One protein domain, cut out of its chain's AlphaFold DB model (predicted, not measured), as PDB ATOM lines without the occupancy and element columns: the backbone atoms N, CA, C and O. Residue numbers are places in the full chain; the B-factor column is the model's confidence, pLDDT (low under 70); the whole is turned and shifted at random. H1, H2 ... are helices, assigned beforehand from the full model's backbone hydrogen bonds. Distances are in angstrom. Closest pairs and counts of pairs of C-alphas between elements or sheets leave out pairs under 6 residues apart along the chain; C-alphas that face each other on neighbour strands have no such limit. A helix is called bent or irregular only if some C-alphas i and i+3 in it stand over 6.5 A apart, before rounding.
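This is residues 2 to 75 of the 76 residues of an uncharacterized protein of Paenibacillus sp. Soil787 (UniProt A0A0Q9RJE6). Two long helices, H1 and H2, lie side by side as a flat helical hairpin, and a third, kinked helix, H3, sticks out from it as an arm with residues 57 to 62 and 64 to 73. H3 touches neither of the others, and this arm makes much of the length. The printed part has 74 residues with three named helices, in the order H1, H2, H3, and no named strand; its class is all helix. The whole is extended, with a radius of gyration of the C-alphas of 19.8 A and spans of 65 by 33 by 12 A.

H1, the longest helix, covers residues 2 to 24 and measures 33.8 A from C-alpha 2 at (294.089, 382.979, 240.991) to C-alpha 24 at (307.929, 371.426, 212.401). It is neither bent nor irregular, but only just: C-alphas 17 and 20 are 6.4 A apart. H2 covers residues 28 to 49 and measures 31.3 A. H3 covers residues 57 to 73, measures 23.8 A and ends with C-alpha 73 at (300.587, 344.829, 268.244). It is only just irregular, with C-alphas 64 and 67 at 6.7 A, and it has a kink of 38 degrees near residue 67.

H1 and H2 touch and form a helical hairpin; their closest C-alphas, those of Leu 22 and Leu 31, are 6.0 A apart. They run opposite ways at a shallow tilt of 5 degrees, with centres 11.2 A apart. H3 is apart from H1 and from H2. In H2 every O i to N i+4 pair is within hydrogen-bond range; in H1 17 of 19 are, and in H3 11 of 13.

The C-alphas of Lys 24 and Leu 75, the two farthest apart, are 65.4 A from each other. The link from H1 to H2 is tight, with 3 residues, and that from H2 to H3 is short, with 7. The printed part has no cut. Its mean pLDDT is 83.4, and residues 53 to 55 are under 70.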
ATOM      1  N   GLY A   2     292.910 382.422 241.692       72.62
ATOM      2  CA  GLY A   2     294.089 382.979 240.991       72.62
ATOM      3  C   GLY A   2     295.174 381.967 240.585       72.62
ATOM      4  O   GLY A   2     295.744 382.082 239.505       72.62
ATOM      5  N   SER A   3     295.396 380.924 241.390       77.50
ATOM      6  CA  SER A   3     296.427 379.908 241.123       77.50
ATOM      7  C   SER A   3     296.146 379.053 239.879       77.50
ATOM      8  O   SER A   3     297.077 378.663 239.184       77.50
ATOM      9  N   ILE A   4     294.870 378.803 239.556       81.31
ATOM     10  CA  ILE A   4     294.483 378.018 238.369       81.31
ATOM     11  C   ILE A   4     294.733 378.829 237.099       81.31
ATOM     12  O   ILE A   4     295.266 378.300 236.132       81.31
ATOM     13  N   LEU A   5     294.392 380.121 237.110       85.69
ATOM     14  CA  LEU A   5     294.640 381.034 235.991       85.69
ATOM     15  C   LEU A   5     296.138 381.178 235.695       85.69
ATOM     16  O   LEU A   5     296.534 381.126 234.533       85.69
ATOM     17  N   ALA A   6     296.965 381.299 236.737       86.25
ATOM     18  CA  ALA A   6     298.419 381.341 236.594       86.25
ATOM     19  C   ALA A   6     298.975 380.039 235.991       86.25
ATOM     20  O   ALA A   6     299.772 380.086 235.056       86.25
ATOM     21  N   LEU A   7     298.501 378.881 236.464       88.62
ATOM     22  CA  LEU A   7     298.870 377.576 235.909       88.62
ATOM     23  C   LEU A   7     298.490 377.464 234.426       88.62
ATOM     24  O   LEU A   7     299.308 377.047 233.608       88.62
ATOM     25  N   LEU A   8     297.267 377.860 234.071       87.62
ATOM     26  CA  LEU A   8     296.758 377.787 232.701       87.62
ATOM     27  C   LEU A   8     297.565 378.680 231.749       87.62
ATOM     28  O   LEU A   8     297.864 378.261 230.634       87.62
ATOM     29  N   LEU A   9     297.978 379.866 232.206       91.56
ATOM     30  CA  LEU A   9     298.868 380.760 231.459       91.56
ATOM     31  C   LEU A   9     300.247 380.138 231.215       91.56
ATOM     32  O   LEU A   9     300.749 380.202 230.093       91.56
ATOM     33  N   ILE A  10     300.842 379.508 232.232       90.00
ATOM     34  CA  ILE A  10     302.141 378.831 232.103       90.00
ATOM     35  C   ILE A  10     302.037 377.681 231.098       90.00
ATOM     36  O   ILE A  10     302.818 377.619 230.150       90.00
ATOM     37  N   VAL A  11     301.035 376.811 231.253       89.94
ATOM     38  CA  VAL A  11     300.771 375.693 230.334       89.94
ATOM     39  C   VAL A  11     300.567 376.197 228.906       89.94
ATOM     40  O   VAL A  11     301.138 375.638 227.971       89.94
ATOM     41  N   ALA A  12     299.774 377.255 228.718       90.31
ATOM     42  CA  ALA A  12     299.535 377.829 227.398       90.31
ATOM     43  C   ALA A  12     300.837 378.343 226.763       90.31
ATOM     44  O   ALA A  12     301.080 378.085 225.584       90.31
ATOM     45  N   GLY A  13     301.702 379.001 227.542       91.31
ATOM     46  CA  GLY A  13     303.022 379.443 227.085       91.31
ATOM     47  C   GLY A  13     303.909 378.283 226.630       91.31
ATOM     48  O   GLY A  13     304.479 378.333 225.540       91.31
ATOM     49  N   ILE A  14     303.961 377.208 227.420       88.31
ATOM     50  CA  ILE A  14     304.712 375.984 227.103       88.31
ATOM     51  C   ILE A  14     304.212 375.375 225.783       88.31
ATOM     52  O   ILE A  14     305.000 375.142 224.867       88.31
ATOM     53  N   ILE A  15     302.892 375.209 225.628       89.56
ATOM     54  CA  ILE A  15     302.271 374.686 224.399       89.56
ATOM     55  C   ILE A  15     302.647 375.540 223.180       89.56
ATOM     56  O   ILE A  15     303.002 374.992 222.135       89.56
ATOM     57  N   VAL A  16     302.590 376.870 223.291       90.44
ATOM     58  CA  VAL A  16     302.903 377.787 222.182       90.44
ATOM     59  C   VAL A  16     304.368 377.695 221.754       90.44
ATOM     60  O   VAL A  16     304.655 377.877 220.574       90.44
ATOM     61  N   VAL A  17     305.293 377.382 222.662       87.44
ATOM     62  CA  VAL A  17     306.719 377.223 222.332       87.44
ATOM     63  C   VAL A  17     307.016 375.818 221.796       87.44
ATOM     64  O   VAL A  17     307.638 375.670 220.739       87.44
ATOM     65  N   GLU A  18     306.549 374.772 222.476       84.06
ATOM     66  CA  GLU A  18     306.933 373.389 222.170       84.06
ATOM     67  C   GLU A  18     306.131 372.766 221.026       84.06
ATOM     68  O   GLU A  18     306.721 372.112 220.160       84.06
ATOM     69  N   VAL A  19     304.818 373.001 220.926       85.00
ATOM     70  CA  VAL A  19     303.987 372.405 219.860       85.00
ATOM     71  C   VAL A  19     304.443 372.790 218.448       85.00
ATOM     72  O   VAL A  19     304.569 371.885 217.615       85.00
ATOM     73  N   PRO A  20     304.719 374.065 218.104       81.38
ATOM     74  CA  PRO A  20     305.214 374.390 216.769       81.38
ATOM     75  C   PRO A  20     306.624 373.846 216.522       81.38
ATOM     76  O   PRO A  20     306.913 373.453 215.391       81.38
ATOM     77  N   SER A  21     307.480 373.768 217.546       80.31
ATOM     78  CA  SER A  21     308.810 373.148 217.440       80.31
ATOM     79  C   SER A  21     308.705 371.656 217.084       80.31
ATOM     80  O   SER A  21     309.294 371.198 216.099       80.31
ATOM     81  N   LEU A  22     307.856 370.915 217.803       78.00
ATOM     82  CA  LEU A  22     307.606 369.481 217.613       78.00
ATOM     83  C   LEU A  22     306.890 369.180 216.287       78.00
ATOM     84  O   LEU A  22     307.234 368.231 215.574       78.00
ATOM     85  N   ARG A  23     305.922 370.022 215.902       76.56
ATOM     86  CA  ARG A  23     305.175 369.886 214.640       76.56
ATOM     87  C   ARG A  23     306.061 370.145 213.422       76.56
ATOM     88  O   ARG A  23     305.953 369.403 212.446       76.56
ATOM     89  N   LYS A  24     306.962 371.136 213.480       76.75
ATOM     90  CA  LYS A  24     307.929 371.426 212.401       76.75
ATOM     91  C   LYS A  24     308.859 370.245 212.126       76.75
ATOM     92  O   LYS A  24     309.182 369.987 210.972       76.75
ATOM     93  N   ARG A  25     309.231 369.486 213.160       76.25
ATOM     94  CA  ARG A  25     310.105 368.309 213.034       76.25
ATOM     95  C   ARG A  25     309.370 367.014 212.635       76.25
ATOM     96  O   ARG A  25     310.013 365.986 212.468       76.25
ATOM     97  N   ARG A  26     308.037 367.043 212.453       72.81
ATOM     98  CA  ARG A  26     307.162 365.865 212.218       72.81
ATOM     99  C   ARG A  26     307.286 364.762 213.286       72.81
ATOM    100  O   ARG A  26     306.916 363.612 213.035       72.81
ATOM    101  N   LEU A  27     307.736 365.100 214.494       77.38
ATOM    102  CA  LEU A  27     307.996 364.144 215.574       77.38
ATOM    103  C   LEU A  27     306.697 363.818 216.322       77.38
ATOM    104  O   LEU A  27     306.462 364.248 217.447       77.38
ATOM    105  N   LYS A  28     305.817 363.036 215.681       77.06
ATOM    106  CA  LYS A  28     304.508 362.653 216.247       77.06
ATOM    107  C   LYS A  28     304.627 361.892 217.577       77.06
ATOM    108  O   LYS A  28     303.774 362.056 218.440       77.06
ATOM    109  N   LYS A  29     305.679 361.077 217.740       82.69
ATOM    110  CA  LYS A  29     305.946 360.327 218.981       82.69
ATOM    111  C   LYS A  29     306.365 361.248 220.130       82.69
ATOM    112  O   LYS A  29     305.890 361.074 221.244       82.69
ATOM    113  N   GLU A  30     307.199 362.243 219.849       85.44
ATOM    114  CA  GLU A  30     307.622 363.223 220.856       85.44
ATOM    115  C   GLU A  30     306.475 364.152 221.243       85.44
ATOM    116  O   GLU A  30     306.306 364.449 222.418       85.44
ATOM    117  N   LEU A  31     305.624 364.531 220.284       85.06
ATOM    118  CA  LEU A  31     304.414 365.298 220.576       85.06
ATOM    119  C   LEU A  31     303.465 364.535 221.515       85.06
ATOM    120  O   LEU A  31     302.869 365.141 222.402       85.06
ATOM    121  N   LEU A  32     303.344 363.214 221.339       86.94
ATOM    122  CA  LEU A  32     302.572 362.360 222.241       86.94
ATOM    123  C   LEU A  32     303.197 362.331 223.644       86.94
ATOM    124  O   LEU A  32     302.491 362.553 224.621       86.94
ATOM    125  N   ALA A  33     304.509 362.092 223.744       89.19
ATOM    126  CA  ALA A  33     305.220 362.077 225.025       89.19
ATOM    127  C   ALA A  33     305.096 363.423 225.758       89.19
ATOM    128  O   ALA A  33     304.803 363.446 226.952       89.19
ATOM    129  N   PHE A  34     305.223 364.531 225.024       88.50
ATOM    130  CA  PHE A  34     305.006 365.881 225.530       88.50
ATOM    131  C   PHE A  34     303.596 366.047 226.106       88.50
ATOM    132  O   PHE A  34     303.452 366.444 227.257       88.50
ATOM    133  N   PHE A  35     302.554 365.684 225.351       87.00
ATOM    134  CA  PHE A  35     301.172 365.796 225.827       87.00
ATOM    135  C   PHE A  35     300.892 364.931 227.057       87.00
ATOM    136  O   PHE A  35     300.204 365.382 227.969       87.00
ATOM    137  N   VAL A  36     301.425 363.708 227.101       91.19
ATOM    138  CA  VAL A  36     301.285 362.816 228.261       91.19
ATOM    139  C   VAL A  36     301.941 363.441 229.490       91.19
ATOM    140  O   VAL A  36     301.316 363.525 230.544       91.19
ATOM    141  N   MET A  37     303.171 363.934 229.355       90.25
ATOM    142  CA  MET A  37     303.906 364.544 230.462       90.25
ATOM    143  C   MET A  37     303.247 365.849 230.934       90.25
ATOM    144  O   MET A  37     303.116 366.078 232.137       90.25
ATOM    145  N   LEU A  38     302.743 366.657 229.993       90.31
ATOM    146  CA  LEU A  38     301.982 367.875 230.267       90.31
ATOM    147  C   LEU A  38     300.686 367.565 231.030       90.31
ATOM    148  O   LEU A  38     300.408 368.215 232.034       90.31
ATOM    149  N   LEU A  39     299.919 366.560 230.593       91.00
ATOM    150  CA  LEU A  39     298.685 366.126 231.259       91.00
ATOM    151  C   LEU A  39     298.945 365.621 232.679       91.00
ATOM    152  O   LEU A  39     298.183 365.958 233.581       91.00
ATOM    153  N   ILE A  40     300.021 364.859 232.891       91.62
ATOM    154  CA  ILE A  40     300.416 364.391 234.227       91.62
ATOM    155  C   ILE A  40     300.720 365.588 235.137       91.62
ATOM    156  O   ILE A  40     300.160 365.686 236.228       91.62
ATOM    157  N   GLY A  41     301.549 366.534 234.683       88.69
ATOM    158  CA  GLY A  41     301.895 367.726 235.467       88.69
ATOM    159  C   GLY A  41     300.692 368.619 235.786       88.69
ATOM    160  O   GLY A  41     300.559 369.111 236.911       88.69
ATOM    161  N   LEU A  42     299.784 368.789 234.818       89.06
ATOM    162  CA  LEU A  42     298.516 369.504 234.990       89.06
ATOM    163  C   LEU A  42     297.601 368.804 235.991       89.06
ATOM    164  O   LEU A  42     297.081 369.456 236.892       89.06
ATOM    165  N   GLY A  43     297.421 367.490 235.853       87.88
ATOM    166  CA  GLY A  43     296.586 366.688 236.743       87.88
ATOM    167  C   GLY A  43     297.072 366.745 238.189       87.88
ATOM    168  O   GLY A  43     296.270 366.975 239.091       87.88
ATOM    169  N   LEU A  44     298.387 366.633 238.407       85.38
ATOM    170  CA  LEU A  44     298.999 366.770 239.733       85.38
ATOM    171  C   LEU A  44     298.786 368.169 240.329       85.38
ATOM    172  O   LEU A  44     298.410 368.286 241.494       85.38
ATOM    173  N   ASN A  45     298.963 369.229 239.535       85.25
ATOM    174  CA  ASN A  45     298.709 370.599 239.993       85.25
ATOM    175  C   ASN A  45     297.234 370.826 240.339       85.25
ATOM    176  O   ASN A  45     296.924 371.433 241.361       85.25
ATOM    177  N   ILE A  46     296.315 370.334 239.507       83.69
ATOM    178  CA  ILE A  46     294.875 370.427 239.769       83.69
ATOM    179  C   ILE A  46     294.528 369.666 241.051       83.69
ATOM    180  O   ILE A  46     293.813 370.210 241.889       83.69
ATOM    181  N   ALA A  47     295.068 368.460 241.248       85.00
ATOM    182  CA  ALA A  47     294.880 367.690 242.477       85.00
ATOM    183  C   ALA A  47     295.375 368.454 243.716       85.00
ATOM    184  O   ALA A  47     294.652 368.531 244.709       85.00
ATOM    185  N   GLN A  48     296.547 369.099 243.636       81.38
ATOM    186  CA  GLN A  48     297.039 369.965 244.712       81.38
ATOM    187  C   GLN A  48     296.112 371.156 244.980       81.38
ATOM    188  O   GLN A  48     295.794 371.437 246.134       81.38
ATOM    189  N   ILE A  49     295.652 371.852 243.936       79.69
ATOM    190  CA  ILE A  49     294.775 373.026 244.083       79.69
ATOM    191  C   ILE A  49     293.415 372.637 244.671       79.69
ATOM    192  O   ILE A  49     292.861 373.374 245.488       79.69
ATOM    193  N   LEU A  50     292.885 371.477 244.285       81.12
ATOM    194  CA  LEU A  50     291.645 370.924 244.827       81.12
ATOM    195  C   LEU A  50     291.784 370.455 246.287       81.12
ATOM    196  O   LEU A  50     290.807 369.963 246.844       81.12
ATOM    197  N   ASN A  51     292.959 370.611 246.917       72.06
ATOM    198  CA  ASN A  51     293.268 370.061 248.240       72.06
ATOM    199  C   ASN A  51     292.964 368.559 248.334       72.06
ATOM    200  O   ASN A  51     292.682 368.034 249.415       72.06
ATOM    201  N   VAL A  52     293.044 367.842 247.208       71.12
ATOM    202  CA  VAL A  52     293.102 366.387 247.258       71.12
ATOM    203  C   VAL A  52     294.368 366.083 248.040       71.12
ATOM    204  O   VAL A  52     295.451 366.510 247.641       71.12
ATOM    205  N   LYS A  53     294.225 365.421 249.194       63.75
ATOM    206  CA  LYS A  53     295.364 365.002 250.010       63.75
ATOM    207  C   LYS A  53     296.197 364.046 249.170       63.75
ATOM    208  O   LYS A  53     295.906 362.858 249.103       63.75
ATOM    209  N   ILE A  54     297.199 364.586 248.490       66.69
ATOM    210  CA  ILE A  54     298.256 363.791 247.895       66.69
ATOM    211  C   ILE A  54     299.033 363.262 249.098       66.69
ATOM    212  O   ILE A  54     299.603 364.085 249.822       66.69
ATOM    213  N   PRO A  55     298.986 361.946 249.375       67.94
ATOM    214  CA  PRO A  55     299.689 361.390 250.516       67.94
ATOM    215  C   PRO A  55     301.153 361.779 250.379       67.94
ATOM    216  O   PRO A  55     301.769 361.604 249.322       67.94
ATOM    217  N   THR A  56     301.691 362.384 251.429       72.62
ATOM    218  CA  THR A  56     303.106 362.727 251.447       72.62
ATOM    219  C   THR A  56     303.932 361.437 251.377       72.62
ATOM    220  O   THR A  56     303.435 360.359 251.713       72.62
ATOM    221  N   PRO A  57     305.211 361.499 250.967       75.44
ATOM    222  CA  PRO A  57     306.082 360.325 251.005       75.44
ATOM    223  C   PRO A  57     306.126 359.673 252.395       75.44
ATOM    224  O   PRO A  57     306.206 358.454 252.503       75.44
ATOM    225  N   LEU A  58     306.010 360.482 253.453       79.25
ATOM    226  CA  LEU A  58     305.868 360.012 254.828       79.25
ATOM    227  C   LEU A  58     304.558 359.252 255.046       79.25
ATOM    228  O   LEU A  58     304.600 358.163 255.607       79.25
ATOM    229  N   ASP A  59     303.426 359.763 254.561       82.81
ATOM    230  CA  ASP A  59     302.134 359.068 254.666       82.81
ATOM    231  C   ASP A  59     302.152 357.723 253.931       82.81
ATOM    232  O   ASP A  59     301.606 356.740 254.418       82.81
ATOM    233  N   LEU A  60     302.832 357.647 252.786       81.62
ATOM    234  CA  LEU A  60     303.048 356.393 252.057       81.62
ATOM    235  C   LEU A  60     303.853 355.382 252.875       81.62
ATOM    236  O   LEU A  60     303.486 354.211 252.938       81.62
ATOM    237  N   ILE A  61     304.931 355.834 253.521       83.94
ATOM    238  CA  ILE A  61     305.717 354.990 254.427       83.94
ATOM    239  C   ILE A  61     304.841 354.520 255.588       83.94
ATOM    240  O   ILE A  61     304.875 353.338 255.920       83.94
ATOM    241  N   VAL A  62     304.026 355.411 256.165       86.06
ATOM    242  CA  VAL A  62     303.099 355.077 257.252       86.06
ATOM    243  C   VAL A  62     302.094 354.019 256.803       86.06
ATOM    244  O   VAL A  62     301.985 353.019 257.493       86.06
ATOM    245  N   ILE A  63     301.449 354.167 255.641       85.50
ATOM    246  CA  ILE A  63     300.488 353.187 255.096       85.50
ATOM    247  C   ILE A  63     301.133 351.808 254.902       85.50
ATOM    248  O   ILE A  63     300.512 350.786 255.176       85.50
ATOM    249  N   ILE A  64     302.385 351.760 254.434       86.44
ATOM    250  CA  ILE A  64     303.119 350.497 254.260       86.44
ATOM    251  C   ILE A  64     303.479 349.875 255.619       86.44
ATOM    252  O   ILE A  64     303.433 348.656 255.772       86.44
ATOM    253  N   TYR A  65     303.840 350.699 256.606       84.56
ATOM    254  CA  TYR A  65     304.241 350.250 257.943       84.56
ATOM    255  C   TYR A  65     303.072 349.957 258.885       84.56
ATOM    256  O   TYR A  65     303.245 349.232 259.862       84.56
ATOM    257  N   GLU A  66     301.893 350.507 258.622       84.44
ATOM    258  CA  GLU A  66     300.686 350.315 259.418       84.44
ATOM    259  C   GLU A  66     300.310 348.837 259.604       84.44
ATOM    260  O   GLU A  66     300.220 348.414 260.757       84.44
ATOM    261  N   PRO A  67     300.236 347.995 258.551       84.25
ATOM    262  CA  PRO A  67     299.977 346.569 258.735       84.25
ATOM    263  C   PRO A  67     301.082 345.875 259.541       84.25
ATOM    264  O   PRO A  67     300.795 344.973 260.316       84.25
ATOM    265  N   VAL A  68     302.342 346.305 259.425       86.62
ATOM    266  CA  VAL A  68     303.441 345.728 260.218       86.62
ATOM    267  C   VAL A  68     303.275 346.061 261.701       86.62
ATOM    268  O   VAL A  68     303.469 345.186 262.544       86.62
ATOM    269  N   LYS A  69     302.872 347.295 262.036       84.88
ATOM    270  CA  LYS A  69     302.540 347.658 263.422       84.88
ATOM    271  C   LYS A  69     301.390 346.817 263.955       84.88
ATOM    272  O   LYS A  69     301.499 346.350 265.080       84.88
ATOM    273  N   ASP A  70     300.320 346.636 263.185       85.50
ATOM    274  CA  ASP A  70     299.132 345.905 263.639       85.50
ATOM    275  C   ASP A  70     299.447 344.424 263.883       85.50
ATOM    276  O   ASP A  70     298.994 343.840 264.866       85.50
ATOM    277  N   TRP A  71     300.300 343.833 263.044       89.00
ATOM    278  CA  TRP A  71     300.823 342.482 263.256       89.00
ATOM    279  C   TRP A  71     301.657 342.373 264.532       89.00
ATOM    280  O   TRP A  71     301.494 341.421 265.289       89.00
ATOM    281  N   ILE A  72     302.540 343.341 264.787       87.31
ATOM    282  CA  ILE A  72     303.361 343.370 266.005       87.31
ATOM    283  C   ILE A  72     302.481 343.611 267.238       87.31
ATOM    284  O   ILE A  72     302.662 342.945 268.249       87.31
ATOM    285  N   ALA A  73     301.511 344.520 267.158       83.38
ATOM    286  CA  ALA A  73     300.587 344.829 268.244       83.38
ATOM    287  C   ALA A  73     299.665 343.654 268.592       83.38
ATOM    288  O   ALA A  73     299.292 343.515 269.747       83.38
ATOM    289  N   GLY A  74     299.321 342.795 267.628       83.19
ATOM    290  CA  GLY A  74     298.559 341.570 267.885       83.19
ATOM    291  C   GLY A  74     299.372 340.416 268.488       83.19
ATOM    292  O   GLY A  74     298.783 339.402 268.855       83.19
ATOM    293  N   LEU A  75     300.704 340.535 268.566       81.94
ATOM    294  CA  LEU A  75     301.601 339.515 269.129       81.94
ATOM    295  C   LEU A  75     301.926 339.726 270.620       81.94
ATOM    296  O   LEU A  75     302.477 338.811 271.235       81.94
TER     297      LEU A  75